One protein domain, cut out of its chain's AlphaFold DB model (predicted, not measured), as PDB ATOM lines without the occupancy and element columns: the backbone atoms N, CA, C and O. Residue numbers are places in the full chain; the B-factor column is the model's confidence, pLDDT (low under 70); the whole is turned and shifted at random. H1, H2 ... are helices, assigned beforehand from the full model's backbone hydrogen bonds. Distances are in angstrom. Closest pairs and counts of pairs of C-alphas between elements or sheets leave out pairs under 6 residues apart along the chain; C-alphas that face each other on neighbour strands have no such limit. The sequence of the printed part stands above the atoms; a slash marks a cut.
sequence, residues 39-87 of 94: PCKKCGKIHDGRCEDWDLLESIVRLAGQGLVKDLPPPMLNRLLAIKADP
ATOM      1  N   PRO A  39      36.774 -14.810  46.682       90.94
ATOM      2  CA  PRO A  39      37.480 -14.648  45.424       90.94
ATOM      3  C   PRO A  39      38.855 -14.005  45.642       90.94
ATOM      4  O   PRO A  39      39.060 -13.193  46.552       90.94
ATOM      5  N   CYS A  40      39.799 -14.329  44.763       93.00
ATOM      6  CA  CYS A  40      41.110 -13.704  44.721       93.00
ATOM      7  C   CYS A  40      40.973 -12.184  44.566       93.00
ATOM      8  O   CYS A  40      40.320 -11.692  43.647       93.00
ATOM      9  N   LYS A  41      41.643 -11.415  45.431       93.00
ATOM     10  CA  LYS A  41      41.587  -9.942  45.402       93.00
ATOM     11  C   LYS A  41      42.162  -9.331  44.119       93.00
ATOM     12  O   LYS A  41      41.829  -8.198  43.797       93.00
ATOM     13  N   LYS A  42      43.039 -10.056  43.414       94.06
ATOM     14  CA  LYS A  42      43.706  -9.570  42.198       94.06
ATOM     15  C   LYS A  42      42.819  -9.702  40.959       94.06
ATOM     16  O   LYS A  42      42.763  -8.775  40.161       94.06
ATOM     17  N   CYS A  43      42.153 -10.846  40.789       93.19
ATOM     18  CA  CYS A  43      41.422 -11.177  39.560       93.19
ATOM     19  C   CYS A  43      39.919 -11.434  39.759       93.19
ATOM     20  O   CYS A  43      39.199 -11.596  38.778       93.19
ATOM     21  N   GLY A  44      39.434 -11.503  41.001       91.44
ATOM     22  CA  GLY A  44      38.025 -11.736  41.328       91.44
ATOM     23  C   GLY A  44      37.534 -13.178  41.142       91.44
ATOM     24  O   GLY A  44      36.368 -13.445  41.416       91.44
ATOM     25  N   LYS A  45      38.387 -14.113  40.703       90.06
ATOM     26  CA  LYS A  45      38.041 -15.537  40.529       90.06
ATOM     27  C   LYS A  45      38.345 -16.345  41.794       90.06
ATOM     28  O   LYS A  45      39.250 -15.992  42.547       90.06
ATOM     29  N   ILE A  46      37.619 -17.441  42.013       89.94
ATOM     30  CA  ILE A  46      37.952 -18.428  43.049       89.94
ATOM     31  C   ILE A  46      38.958 -19.419  42.462       89.94
ATOM     32  O   ILE A  46      38.679 -20.055  41.448       89.94
ATOM     33  N   HIS A  47      40.127 -19.519  43.086       89.12
ATOM     34  CA  HIS A  47      41.156 -20.495  42.754       89.12
ATOM     35  C   HIS A  47      42.092 -20.699  43.946       89.12
ATOM     36  O   HIS A  47      42.228 -19.813  44.793       89.12
ATOM     37  N   ASP A  48      42.785 -21.831  43.956       82.94
ATOM     38  CA  ASP A  48      43.835 -22.112  44.930       82.94
ATOM     39  C   ASP A  48      45.196 -21.588  44.454       82.94
ATOM     40  O   ASP A  48      45.451 -21.436  43.256       82.94
ATOM     41  N   GLY A  49      46.093 -21.309  45.402       85.94
ATOM     42  CA  GLY A  49      47.461 -20.873  45.115       85.94
ATOM     43  C   GLY A  49      47.586 -19.422  44.633       85.94
ATOM     44  O   GLY A  49      46.695 -18.589  44.829       85.94
ATOM     45  N   ARG A  50      48.741 -19.087  44.040       89.31
ATOM     46  CA  ARG A  50      49.008 -17.726  43.551       89.31
ATOM     47  C   ARG A  50      48.206 -17.444  42.286       89.31
ATOM     48  O   ARG A  50      48.047 -18.307  41.425       89.31
ATOM     49  N   CYS A  51      47.751 -16.203  42.149       91.44
ATOM     50  CA  CYS A  51      46.956 -15.774  40.999       91.44
ATOM     51  C   CYS A  51      47.713 -15.931  39.674       91.44
ATOM     52  O   CYS A  51      47.101 -16.223  38.654       91.44
ATOM     53  N   GLU A  52      49.031 -15.745  39.688       88.62
ATOM     54  CA  GLU A  52      49.901 -15.883  38.519       88.62
ATOM     55  C   GLU A  52      49.993 -17.341  38.049       88.62
ATOM     56  O   GLU A  52      49.950 -17.611  36.850       88.62
ATOM     57  N   ASP A  53      50.062 -18.287  38.990       88.31
ATOM     58  CA  ASP A  53      50.110 -19.715  38.669       88.31
ATOM     59  C   ASP A  53      48.774 -20.182  38.074       88.31
ATOM     60  O   ASP A  53      48.747 -20.989  37.141       88.31
ATOM     61  N   TRP A  54      47.663 -19.645  38.593       88.50
ATOM     62  CA  TRP A  54      46.329 -19.918  38.071       88.50
ATOM     63  C   TRP A  54      46.117 -19.340  36.667       88.50
ATOM     64  O   TRP A  54      45.610 -20.037  35.790       88.50
ATOM     65  N   ASP A  55      46.549 -18.102  36.424       86.25
ATOM     66  CA  ASP A  55      46.458 -17.447  35.109       86.25
ATOM     67  C   ASP A  55      47.271 -18.196  34.035       86.25
ATOM     68  O   ASP A  55      46.811 -18.423  32.907       86.25
ATOM     69  N   LEU A  56      48.458 -18.687  34.411       87.25
ATOM     70  CA  LEU A  56      49.254 -19.565  33.557       87.25
ATOM     71  C   LEU A  56      48.520 -20.881  33.261       87.25
ATOM     72  O   LEU A  56      48.488 -21.323  32.111       87.25
ATOM     73  N   LEU A  57      47.924 -21.512  34.277       85.81
ATOM     74  CA  LEU A  57      47.173 -22.755  34.101       85.81
ATOM     75  C   LEU A  57      45.967 -22.560  33.172       85.81
ATOM     76  O   LEU A  57      45.781 -23.353  32.249       85.81
ATOM     77  N   GLU A  58      45.191 -21.493  33.366       86.06
ATOM     78  CA  GLU A  58      44.052 -21.139  32.511       86.06
ATOM     79  C   GLU A  58      44.501 -20.925  31.057       86.06
ATOM     80  O   GLU A  58      43.877 -21.434  30.120       86.06
ATOM     81  N   SER A  59      45.642 -20.261  30.858       85.69
ATOM     82  CA  SER A  59      46.247 -20.084  29.535       85.69
ATOM     83  C   SER A  59      46.629 -21.416  28.881       85.69
ATOM     84  O   SER A  59      46.343 -21.616  27.698       85.69
ATOM     85  N   ILE A  60      47.214 -22.354  29.633       84.44
ATOM     86  CA  ILE A  60      47.559 -23.696  29.131       84.44
ATOM     87  C   ILE A  60      46.296 -24.485  28.767       84.44
ATOM     88  O   ILE A  60      46.243 -25.078  27.690       84.44
ATOM     89  N   VAL A  61      45.267 -24.471  29.620       85.38
ATOM     90  CA  VAL A  61      43.985 -25.149  29.352       85.38
ATOM     91  C   VAL A  61      43.337 -24.598  28.083       85.38
ATOM     92  O   VAL A  61      42.886 -25.372  27.235       85.38
ATOM     93  N   ARG A  62      43.354 -23.272  27.892       87.31
ATOM     94  CA  ARG A  62      42.846 -22.630  26.673       87.31
ATOM     95  C   ARG A  62      43.606 -23.087  25.426       87.31
ATOM     96  O   ARG A  62      42.975 -23.445  24.434       87.31
ATOM     97  N   LEU A  63      44.938 -23.115  25.479       85.31
ATOM     98  CA  LEU A  63      45.767 -23.608  24.372       85.31
ATOM     99  C   LEU A  63      45.508 -25.097  24.089       85.31
ATOM    100  O   LEU A  63      45.469 -25.510  22.931       85.31
ATOM    101  N   ALA A  64      45.292 -25.907  25.127       81.44
ATOM    102  CA  ALA A  64      44.970 -27.324  24.975       81.44
ATOM    103  C   ALA A  64      43.601 -27.535  24.315       81.44
ATOM    104  O   ALA A  64      43.469 -28.398  23.444       81.44
ATOM    105  N   GLY A  65      42.609 -26.714  24.670       83.19
ATOM    106  CA  GLY A  65      41.299 -26.691  24.016       83.19
ATOM    107  C   GLY A  65      41.369 -26.305  22.535       83.19
ATOM    108  O   GLY A  65      40.575 -26.791  21.737       83.19
ATOM    109  N   GLN A  66      42.362 -25.500  22.150       86.31
ATOM    110  CA  GLN A  66      42.636 -25.129  20.758       86.31
ATOM    111  C   GLN A  66      43.447 -26.184  19.982       86.31
ATOM    112  O   GLN A  66      43.755 -25.969  18.816       86.31
ATOM    113  N   GLY A  67      43.829 -27.302  20.610       80.56
ATOM    114  CA  GLY A  67      44.667 -28.341  19.994       80.56
ATOM    115  C   GLY A  67      46.167 -28.024  19.983       80.56
ATOM    116  O   GLY A  67      46.980 -28.938  19.895       80.56
ATOM    117  N   LEU A  68      46.549 -26.769  20.232       77.94
ATOM    118  CA  LEU A  68      47.930 -26.280  20.144       77.94
ATOM    119  C   LEU A  68      48.899 -26.953  21.128       77.94
ATOM    120  O   LEU A  68      50.100 -26.982  20.884       77.94
ATOM    121  N   VAL A  69      48.399 -27.502  22.239       75.06
ATOM    122  CA  VAL A  69      49.226 -28.271  23.192       75.06
ATOM    123  C   VAL A  69      49.444 -29.714  22.725       75.06
ATOM    124  O   VAL A  69      50.475 -30.301  23.037       75.06
ATOM    125  N   LYS A  70      48.501 -30.295  21.973       69.06
ATOM    126  CA  LYS A  70      48.595 -31.678  21.471       69.06
ATOM    127  C   LYS A  70      49.531 -31.784  20.272       69.06
ATOM    128  O   LYS A  70      50.187 -32.807  20.108       69.06
ATOM    129  N   ASP A  71      49.617 -30.711  19.493       69.88
ATOM    130  CA  ASP A  71      50.515 -30.599  18.343       69.88
ATOM    131  C   ASP A  71      51.935 -30.166  18.747       69.88
ATOM    132  O   ASP A  71      52.835 -30.092  17.906       69.88
ATOM    133  N   LEU A  72      52.162 -29.881  20.037       72.00
ATOM    134  CA  LEU A  72      53.479 -29.519  20.538       72.00
ATOM    135  C   LEU A  72      54.390 -30.759  20.530       72.00
ATOM    136  O   LEU A  72      54.058 -31.768  21.160       72.00
ATOM    137  N   PRO A  73      55.575 -30.697  19.896       75.81
ATOM    138  CA  PRO A  73      56.547 -31.773  19.989       75.81
ATOM    139  C   PRO A  73      56.863 -32.091  21.463       75.81
ATOM    140  O   PRO A  73      57.066 -31.157  22.249       75.81
ATOM    141  N   PRO A  74      57.000 -33.373  21.852       75.19
ATOM    142  CA  PRO A  74      57.297 -33.765  23.233       75.19
ATOM    143  C   PRO A  74      58.462 -33.005  23.903       75.19
ATOM    144  O   PRO A  74      58.341 -32.660  25.077       75.19
ATOM    145  N   PRO A  75      59.560 -32.643  23.200       75.50
ATOM    146  CA  PRO A  75      60.629 -31.826  23.781       75.50
ATOM    147  C   PRO A  75      60.183 -30.424  24.221       75.50
ATOM    148  O   PRO A  75      60.688 -29.893  25.210       75.50
ATOM    149  N   MET A  76      59.242 -29.815  23.498       72.75
ATOM    150  CA  MET A  76      58.699 -28.498  23.835       72.75
ATOM    151  C   MET A  76      57.722 -28.592  25.007       72.75
ATOM    152  O   MET A  76      57.754 -27.742  25.896       72.75
ATOM    153  N   LEU A  77      56.914 -29.658  25.052       74.00
ATOM    154  CA  LEU A  77      56.006 -29.921  26.168       74.00
ATOM    155  C   LEU A  77      56.792 -30.165  27.464       74.00
ATOM    156  O   LEU A  77      56.494 -29.561  28.491       74.00
ATOM    157  N   ASN A  78      57.860 -30.966  27.398       71.69
ATOM    158  CA  ASN A  78      58.745 -31.224  28.534       71.69
ATOM    159  C   ASN A  78      59.427 -29.947  29.047       71.69
ATOM    160  O   ASN A  78      59.554 -29.770  30.255       71.69
ATOM    161  N   ARG A  79      59.818 -29.023  28.156       72.69
ATOM    162  CA  ARG A  79      60.348 -27.705  28.554       72.69
ATOM    163  C   ARG A  79      59.304 -26.843  29.264       72.69
ATOM    164  O   ARG A  79      59.636 -26.229  30.269       72.69
ATOM    165  N   LEU A  80      58.061 -26.818  28.778       70.50
ATOM    166  CA  LEU A  80      56.968 -26.084  29.426       70.50
ATOM    167  C   LEU A  80      56.697 -26.617  30.843       70.50
ATOM    168  O   LEU A  80      56.500 -25.842  31.776       70.50
ATOM    169  N   LEU A  81      56.726 -27.943  31.006       69.06
ATOM    170  CA  LEU A  81      56.540 -28.611  32.294       69.06
ATOM    171  C   LEU A  81      57.732 -28.406  33.245       69.06
ATOM    172  O   LEU A  81      57.523 -28.272  34.447       69.06
ATOM    173  N   ALA A  82      58.963 -28.324  32.726       66.12
ATOM    174  CA  ALA A  82      60.173 -28.120  33.528       66.12
ATOM    175  C   ALA A  82      60.280 -26.714  34.148       66.12
ATOM    176  O   ALA A  82      60.870 -26.571  35.212       66.12
ATOM    177  N   ILE A  83      59.661 -25.686  33.548       58.56
ATOM    178  CA  ILE A  83      59.627 -24.318  34.112       58.56
ATOM    179  C   ILE A  83      58.911 -24.284  35.478       58.56
ATOM    180  O   ILE A  83      59.218 -23.439  36.310       58.56
ATOM    181  N   LYS A  84      57.997 -25.229  35.756       55.09
ATOM    182  CA  LYS A  84      57.338 -25.355  37.070       55.09
ATOM    183  C   LYS A  84      58.247 -25.898  38.182       55.09
ATOM    184  O   LYS A  84      57.846 -25.835  39.340       55.09
ATOM    185  N   ALA A  85      59.408 -26.464  37.849       47.28
ATOM    186  CA  ALA A  85      60.252 -27.196  38.793       47.28
ATOM    187  C   ALA A  85      61.482 -26.414  39.282       47.28
ATOM    188  O   ALA A  85      62.323 -27.011  39.944       47.28
ATOM    189  N   ASP A  86      61.581 -25.112  38.996       45.00
ATOM    190  CA  ASP A  86      62.629 -24.248  39.551       45.00
ATOM    191  C   ASP A  86      62.057 -23.417  40.720       45.00
ATOM    192  O   ASP A  86      61.530 -22.317  40.518       45.00
ATOM    193  N   PRO A  87      62.058 -23.936  41.964       47.41
ATOM    194  CA  PRO A  87      62.052 -23.069  43.123       47.41
ATOM    195  C   PRO A  87      63.444 -22.445  43.167       47.41
ATOM    196  O   PRO A  87      64.421 -23.158  43.384       47.41
TER     197      PRO A  87
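This is residues 39 to 87 of the 94 residues of an uncharacterized protein of Phytophthora megakarya (UniProt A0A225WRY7). The longest helix, H1, forms one arm of an open, flat U; the chain turns through residues 66 to 73 and H2 runs back as the other arm, with a gap between the two. A looped stretch without a named element, residues 39 to 50, lies at the beginning of H1. The printed part has 49 residues with two named helices, H1 then H2, and no named strand; its class is all helix. It is loose, with a radius of gyration of the C-alphas of 12.8 A and spans of 37 by 29 by 12 A.

H1, residues 51 to 65, is 21.0 A long and begins at C-alpha 51 (46.956, -15.774, 40.999). H2, residues 74 to 85, is 17.1 A long and ends at C-alpha 85 (60.252, -27.196, 38.793).

H1 and H2 are apart, with no C-alpha of the one within 8 A of the other. A short link of 8 residues joins them. In H1 every O i to N i+4 pair is within hydrogen-bond range; in H2, 6 of 8 are.

The C-alphas farthest apart, those of Lys 41 and Pro 73, are 36.7 A apart. The printed part has no cut. Its mean pLDDT is 79.3; residues 70 to 71 and 81 to 87 are under 70.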